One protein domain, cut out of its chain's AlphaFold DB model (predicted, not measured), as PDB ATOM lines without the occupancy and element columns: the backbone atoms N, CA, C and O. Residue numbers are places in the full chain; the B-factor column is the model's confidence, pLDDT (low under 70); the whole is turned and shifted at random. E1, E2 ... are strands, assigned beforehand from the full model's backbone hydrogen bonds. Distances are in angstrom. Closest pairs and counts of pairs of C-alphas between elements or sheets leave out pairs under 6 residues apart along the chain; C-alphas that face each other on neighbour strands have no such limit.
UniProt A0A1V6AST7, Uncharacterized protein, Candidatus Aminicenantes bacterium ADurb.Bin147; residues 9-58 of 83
ATOM      1  N   GLU A   9     179.745 195.971  96.638       96.19
ATOM      2  CA  GLU A   9     180.548 195.514  97.770       96.19
ATOM      3  C   GLU A   9     180.466 193.998  97.926       96.19
ATOM      4  O   GLU A   9     179.400 193.387  97.824       96.19
ATOM      5  N   TYR A  10     181.613 193.413  98.239       97.00
ATOM      6  CA  TYR A  10     181.793 191.992  98.469       97.00
ATOM      7  C   TYR A  10     182.270 191.734  99.895       97.00
ATOM      8  O   TYR A  10     182.774 192.613 100.596       97.00
ATOM      9  N   SER A  11     182.110 190.510 100.364       95.94
ATOM     10  CA  SER A  11     182.503 190.054 101.684       95.94
ATOM     11  C   SER A  11     183.169 188.702 101.552       95.94
ATOM     12  O   SER A  11     182.584 187.779 100.990       95.94
ATOM     13  N   TRP A  12     184.345 188.586 102.154       96.62
ATOM     14  CA  TRP A  12     184.989 187.307 102.361       96.62
ATOM     15  C   TRP A  12     185.018 186.987 103.854       96.62
ATOM     16  O   TRP A  12     185.104 187.890 104.697       96.62
ATOM     17  N   ASN A  13     184.935 185.704 104.181       97.12
ATOM     18  CA  ASN A  13     185.277 185.188 105.491       97.12
ATOM     19  C   ASN A  13     186.156 183.949 105.347       97.12
ATOM     20  O   ASN A  13     186.104 183.214 104.361       97.12
ATOM     21  N   TYR A  14     186.969 183.746 106.371       97.38
ATOM     22  CA  TYR A  14     187.797 182.572 106.509       97.38
ATOM     23  C   TYR A  14     187.707 182.087 107.945       97.38
ATOM     24  O   TYR A  14     187.863 182.864 108.891       97.38
ATOM     25  N   PHE A  15     187.432 180.801 108.097       97.44
ATOM     26  CA  PHE A  15     187.387 180.129 109.381       97.44
ATOM     27  C   PHE A  15     188.376 178.970 109.358       97.44
ATOM     28  O   PHE A  15     188.231 178.040 108.568       97.44
ATOM     29  N   CYS A  16     189.351 179.021 110.261       96.88
ATOM     30  CA  CYS A  16     190.308 177.952 110.497       96.88
ATOM     31  C   CYS A  16     190.106 177.420 111.912       96.88
ATOM     32  O   CYS A  16     190.138 178.182 112.882       96.88
ATOM     33  N   LYS A  17     189.900 176.109 112.030       95.50
ATOM     34  CA  LYS A  17     189.949 175.415 113.313       95.50
ATOM     35  C   LYS A  17     191.298 174.729 113.436       95.50
ATOM     36  O   LYS A  17     191.698 173.975 112.552       95.50
ATOM     37  N   ILE A  18     191.943 174.959 114.568       95.38
ATOM     38  CA  ILE A  18     193.253 174.418 114.903       95.38
ATOM     39  C   ILE A  18     193.102 173.557 116.155       95.38
ATOM     40  O   ILE A  18     192.318 173.890 117.049       95.38
ATOM     41  N   VAL A  19     193.835 172.449 116.210       94.69
ATOM     42  CA  VAL A  19     193.913 171.579 117.385       94.69
ATOM     43  C   VAL A  19     195.373 171.377 117.775       94.69
ATOM     44  O   VAL A  19     196.236 171.331 116.901       94.69
ATOM     45  N   ALA A  20     195.650 171.241 119.071       93.81
ATOM     46  CA  ALA A  20     196.917 170.670 119.515       93.81
ATOM     47  C   ALA A  20     196.960 169.192 119.110       93.81
ATOM     48  O   ALA A  20     195.945 168.489 119.200       93.81
ATOM     49  N   VAL A  21     198.110 168.728 118.637       94.12
ATOM     50  CA  VAL A  21     198.286 167.314 118.287       94.12
ATOM     51  C   VAL A  21     198.591 166.502 119.550       94.12
ATOM     52  O   VAL A  21     199.218 167.032 120.470       94.12
ATOM     53  N   PRO A  22     198.140 165.241 119.651       93.25
ATOM     54  CA  PRO A  22     198.495 164.396 120.783       93.25
ATOM     55  C   PRO A  22     200.002 164.090 120.774       93.25
ATOM     56  O   PRO A  22     200.646 164.110 119.726       93.25
ATOM     57  N   ALA A  23     200.575 163.815 121.948       92.88
ATOM     58  CA  ALA A  23     202.025 163.665 122.121       92.88
ATOM     59  C   ALA A  23     202.633 162.480 121.343       92.88
ATOM     60  O   ALA A  23     203.829 162.473 121.065       92.88
ATOM     61  N   ASP A  24     201.815 161.483 121.008       93.62
ATOM     62  CA  ASP A  24     202.179 160.300 120.227       93.62
ATOM     63  C   ASP A  24     201.888 160.452 118.721       93.62
ATOM     64  O   ASP A  24     202.104 159.513 117.949       93.62
ATOM     65  N   ALA A  25     201.408 161.622 118.283       95.31
ATOM     66  CA  ALA A  25     201.213 161.912 116.872       95.31
ATOM     67  C   ALA A  25     202.544 161.909 116.115       95.31
ATOM     68  O   ALA A  25     203.595 162.311 116.619       95.31
ATOM     69  N   VAL A  26     202.481 161.516 114.847       97.19
ATOM     70  CA  VAL A  26     203.637 161.474 113.955       97.19
ATOM     71  C   VAL A  26     203.438 162.478 112.833       97.19
ATOM     72  O   VAL A  26     202.423 162.463 112.134       97.19
ATOM     73  N   LYS A  27     204.432 163.344 112.632       97.81
ATOM     74  CA  LYS A  27     204.467 164.287 111.514       97.81
ATOM     75  C   LYS A  27     205.206 163.678 110.329       97.81
ATOM     76  O   LYS A  27     206.401 163.406 110.417       97.81
ATOM     77  N   THR A  28     204.507 163.517 109.210       97.19
ATOM     78  CA  THR A  28     205.063 163.010 107.949       97.19
ATOM     79  C   THR A  28     204.798 164.023 106.845       97.19
ATOM     80  O   THR A  28     203.657 164.413 106.629       97.19
ATOM     81  N   ASN A  29     205.845 164.477 106.148       96.31
ATOM     82  CA  ASN A  29     205.738 165.445 105.042       96.31
ATOM     83  C   ASN A  29     204.910 166.707 105.377       96.31
ATOM     84  O   ASN A  29     204.180 167.218 104.534       96.31
ATOM     85  N   GLY A  30     205.016 167.208 106.614       97.31
ATOM     86  CA  GLY A  30     204.294 168.405 107.066       97.31
ATOM     87  C   GLY A  30     202.833 168.175 107.463       97.31
ATOM     88  O   GLY A  30     202.137 169.144 107.746       97.31
ATOM     89  N   VAL A  31     202.370 166.926 107.523       98.25
ATOM     90  CA  VAL A  31     201.017 166.560 107.960       98.25
ATOM     91  C   VAL A  31     201.105 165.712 109.224       98.25
ATOM     92  O   VAL A  31     201.926 164.797 109.320       98.25
ATOM     93  N   TRP A  32     200.281 166.035 110.215       97.88
ATOM     94  CA  TRP A  32     200.163 165.278 111.452       97.88
ATOM     95  C   TRP A  32     199.202 164.110 111.300       97.88
ATOM     96  O   TRP A  32     198.100 164.266 110.773       97.88
ATOM     97  N   HIS A  33     199.599 162.963 111.838       96.94
ATOM     98  CA  HIS A  33     198.790 161.756 111.928       96.94
ATOM     99  C   HIS A  33     198.745 161.270 113.378       96.94
ATOM    100  O   HIS A  33     199.732 161.391 114.100       96.94
ATOM    101  N   THR A  34     197.621 160.697 113.806       94.62
ATOM    102  CA  THR A  34     197.536 159.975 115.084       94.62
ATOM    103  C   THR A  34     198.492 158.777 115.086       94.62
ATOM    104  O   THR A  34     198.922 158.327 114.020       94.62
ATOM    105  N   ALA A  35     198.770 158.189 116.253       91.94
ATOM    106  CA  ALA A  35     199.553 156.950 116.340       91.94
ATOM    107  C   ALA A  35     198.965 155.796 115.494       91.94
ATOM    108  O   ALA A  35     199.698 154.952 114.987       91.94
ATOM    109  N   GLY A  36     197.642 155.791 115.281       90.69
ATOM    110  CA  GLY A  36     196.941 154.856 114.391       90.69
ATOM    111  C   GLY A  36     196.996 155.210 112.896       90.69
ATOM    112  O   GLY A  36     196.350 154.541 112.094       90.69
ATOM    113  N   GLY A  37     197.717 156.266 112.511       94.94
ATOM    114  CA  GLY A  37     197.888 156.704 111.122       94.94
ATOM    115  C   GLY A  37     196.767 157.592 110.569       94.94
ATOM    116  O   GLY A  37     196.804 157.958 109.394       94.94
ATOM    117  N   VAL A  38     195.776 157.972 111.382       95.75
ATOM    118  CA  VAL A  38     194.673 158.836 110.929       95.75
ATOM    119  C   VAL A  38     195.176 160.266 110.804       95.75
ATOM    120  O   VAL A  38     195.688 160.828 111.766       95.75
ATOM    121  N   GLU A  39     195.014 160.871 109.631       97.00
ATOM    122  CA  GLU A  39     195.377 162.269 109.414       97.00
ATOM    123  C   GLU A  39     194.601 163.197 110.359       97.00
ATOM    124  O   GLU A  39     193.369 163.173 110.415       97.00
ATOM    125  N   ILE A  40     195.349 164.030 111.080       96.75
ATOM    126  CA  ILE A  40     194.847 165.140 111.888       96.75
ATOM    127  C   ILE A  40     194.792 166.395 111.021       96.75
ATOM    128  O   ILE A  40     193.753 167.050 110.985       96.75
ATOM    129  N   GLY A  41     195.879 166.679 110.303       97.56
ATOM    130  CA  GLY A  41     195.945 167.726 109.291       97.56
ATOM    131  C   GLY A  41     197.303 168.418 109.201       97.56
ATOM    132  O   GLY A  41     198.258 168.000 109.861       97.56
ATOM    133  N   PRO A  42     197.418 169.451 108.351       98.19
ATOM    134  CA  PRO A  42     198.672 170.158 108.107       98.19
ATOM    135  C   PRO A  42     199.256 170.783 109.376       98.19
ATOM    136  O   PRO A  42     198.521 171.376 110.167       98.19
ATOM    137  N   ASP A  43     200.576 170.675 109.547       98.12
ATOM    138  CA  ASP A  43     201.333 171.291 110.639       98.12
ATOM    139  C   ASP A  43     201.192 172.810 110.615       98.12
ATOM    140  O   ASP A  43     201.465 173.474 109.612       98.12
ATOM    141  N   ILE A  44     200.817 173.360 111.762       97.19
ATOM    142  CA  ILE A  44     200.856 174.785 112.026       97.19
ATOM    143  C   ILE A  44     201.527 174.983 113.382       97.19
ATOM    144  O   ILE A  44     201.142 174.401 114.387       97.19
ATOM    145  N   TRP A  45     202.599 175.770 113.409       96.44
ATOM    146  CA  TRP A  45     203.339 176.095 114.637       96.44
ATOM    147  C   TRP A  45     203.941 174.900 115.399       96.44
ATOM    148  O   TRP A  45     204.191 174.999 116.595       96.44
ATOM    149  N   GLY A  46     204.227 173.788 114.723       94.44
ATOM    150  CA  GLY A  46     205.099 172.732 115.238       94.44
ATOM    151  C   GLY A  46     204.467 171.747 116.223       94.44
ATOM    152  O   GLY A  46     204.987 170.643 116.310       94.44
ATOM    153  N   GLU A  47     203.377 172.103 116.907       94.88
ATOM    154  CA  GLU A  47     202.600 171.231 117.819       94.88
ATOM    155  C   GLU A  47     201.081 171.337 117.588       94.88
ATOM    156  O   GLU A  47     200.271 170.788 118.338       94.88
ATOM    157  N   PHE A  48     200.671 172.048 116.539       95.62
ATOM    158  CA  PHE A  48     199.272 172.195 116.183       95.62
ATOM    159  C   PHE A  48     199.037 171.730 114.751       95.62
ATOM    160  O   PHE A  48     199.940 171.703 113.913       95.62
ATOM    161  N   ALA A  49     197.794 171.363 114.473       96.81
ATOM    162  CA  ALA A  49     197.343 171.000 113.145       96.81
ATOM    163  C   ALA A  49     196.077 171.770 112.782       96.81
ATOM    164  O   ALA A  49     195.187 171.973 113.619       96.81
ATOM    165  N   VAL A  50     195.976 172.166 111.518       97.69
ATOM    166  CA  VAL A  50     194.719 172.653 110.952       97.69
ATOM    167  C   VAL A  50     193.774 171.462 110.804       97.69
ATOM    168  O   VAL A  50     194.090 170.520 110.089       97.69
ATOM    169  N   ILE A  51     192.619 171.486 111.476       97.12
ATOM    170  CA  ILE A  51     191.649 170.371 111.473       97.12
ATOM    171  C   ILE A  51     190.414 170.661 110.605       97.12
ATOM    172  O   ILE A  51     189.679 169.746 110.215       97.12
ATOM    173  N   GLN A  52     190.162 171.940 110.308       97.88
ATOM    174  CA  GLN A  52     189.080 172.389 109.435       97.88
ATOM    175  C   GLN A  52     189.382 173.770 108.852       97.88
ATOM    176  O   GLN A  52     189.771 174.669 109.594       97.88
ATOM    177  N   GLU A  53     189.088 173.962 107.567       97.94
ATOM    178  CA  GLU A  53     189.132 175.263 106.895       97.94
ATOM    179  C   GLU A  53     187.842 175.489 106.109       97.94
ATOM    180  O   GLU A  53     187.372 174.609 105.381       97.94
ATOM    181  N   VAL A  54     187.256 176.670 106.267       98.19
ATOM    182  CA  VAL A  54     186.081 177.129 105.522       98.19
ATOM    183  C   VAL A  54     186.410 178.493 104.940       98.19
ATOM    184  O   VAL A  54     186.871 179.379 105.663       98.19
ATOM    185  N   TYR A  55     186.145 178.663 103.652       97.88
ATOM    186  CA  TYR A  55     186.341 179.913 102.935       97.88
ATOM    187  C   TYR A  55     185.062 180.266 102.190       97.88
ATOM    188  O   TYR A  55     184.467 179.428 101.511       97.88
ATOM    189  N   ASN A  56     184.609 181.502 102.359       97.88
ATOM    190  CA  ASN A  56     183.458 182.022 101.639       97.88
ATOM    191  C   ASN A  56     183.807 183.400 101.107       97.88
ATOM    192  O   ASN A  56     184.172 184.272 101.893       97.88
ATOM    193  N   ASP A  57     183.632 183.610  99.813       97.31
ATOM    194  CA  ASP A  57     183.813 184.900  99.167       97.31
ATOM    195  C   ASP A  57     182.750 185.060  98.077       97.31
ATOM    196  O   ASP A  57     182.727 184.354  97.071       97.31
ATOM    197  N   ASN A  58     181.823 185.998  98.283       95.19
ATOM    198  CA  ASN A  58     180.744 186.234  97.325       95.19
ATOM    199  C   ASN A  58     181.199 187.011  96.075       95.19
ATOM    200  O   ASN A  58     180.403 187.150  95.145       95.19
TER     201      ASN A  58
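Overview. This is residues 9 to 58 of the 83 residues of an uncharacterized protein of Candidatus Aminicenantes bacterium ADurb.Bin147 (UniProt A0A1V6AST7). This is a long, twisted ribbon of two antiparallel strands side by side, E1 and E5, with a small head at one end made of the short strands E2 and E3, strand E4 and the first residues of E5, which bends by 55 degrees at residue 51. The ribbon makes most of the length, and the strands of ribbon and head form one strongly twisted antiparallel sheet, in the order E1 E5 E4 E3 E2. The printed part has 50 residues, with no named helix and five named strands, E1 to E5 along the chain, and its class is all strand. It is loose, with a radius of gyration of the C-alphas of 13.5 A, and its outline is a rod with spans of 47 by 17 by 16 A.

Arrangement. Start at E1, residues 12 to 20, an edge strand whose neighbour is E5, residues 48 to 57. They are antiparallel at 169 degrees; look at C-alphas 12 and 57, which face each other 4.2 A apart, and at N 13 and O 56, within hydrogen-bond range at 2.8 A. Go on to the other edge strand, E2, residues 26 to 28, which is apart from E1. It forms a hairpin with E3, residues 31 to 33, at 145 degrees, and there you find N 28 and O 31 2.9 A apart. From E3 a second hairpin leads to E4, residues 39 to 44, with N 32 and O 41 2.8 A apart. Together E2, E3, E4 and E5 are a meander, each strand the antiparallel neighbour of the one before. The pairing of E4 is staggered: residues 39 to 42 pair with E3, and residues 43 to 44 with E5. In the hairpin of E4 and E5, find N 44 and O 48, 2.9 A apart. E2 and E5 are apart.

Along the chain. Find C-alpha 12 at (184.989, 187.307, 102.361); from there E1 runs 26.7 A to C-alpha 20 at (196.917, 170.670, 119.515). E2, residues 26 to 28, and E3, residues 31 to 33, have three residues each. E4 runs 13.9 A from Glu 39 to Ile 44. E5, the longest strand with 10 residues, runs 26.3 A from Phe 48 to C-alpha 57 at (183.813, 184.900, 99.167).

Size, cuts and confidence. Look for the two C-alphas farthest apart, those of Glu 9 and Asp 24, at 47.0 A. The first and last printed C-alphas, of Glu 9 and Asn 58, are 9.3 A apart. The printed part has no cut, and the four links between the strands are tight. The mean pLDDT of the printed part of this model is 96.2, and no printed residue is under 70.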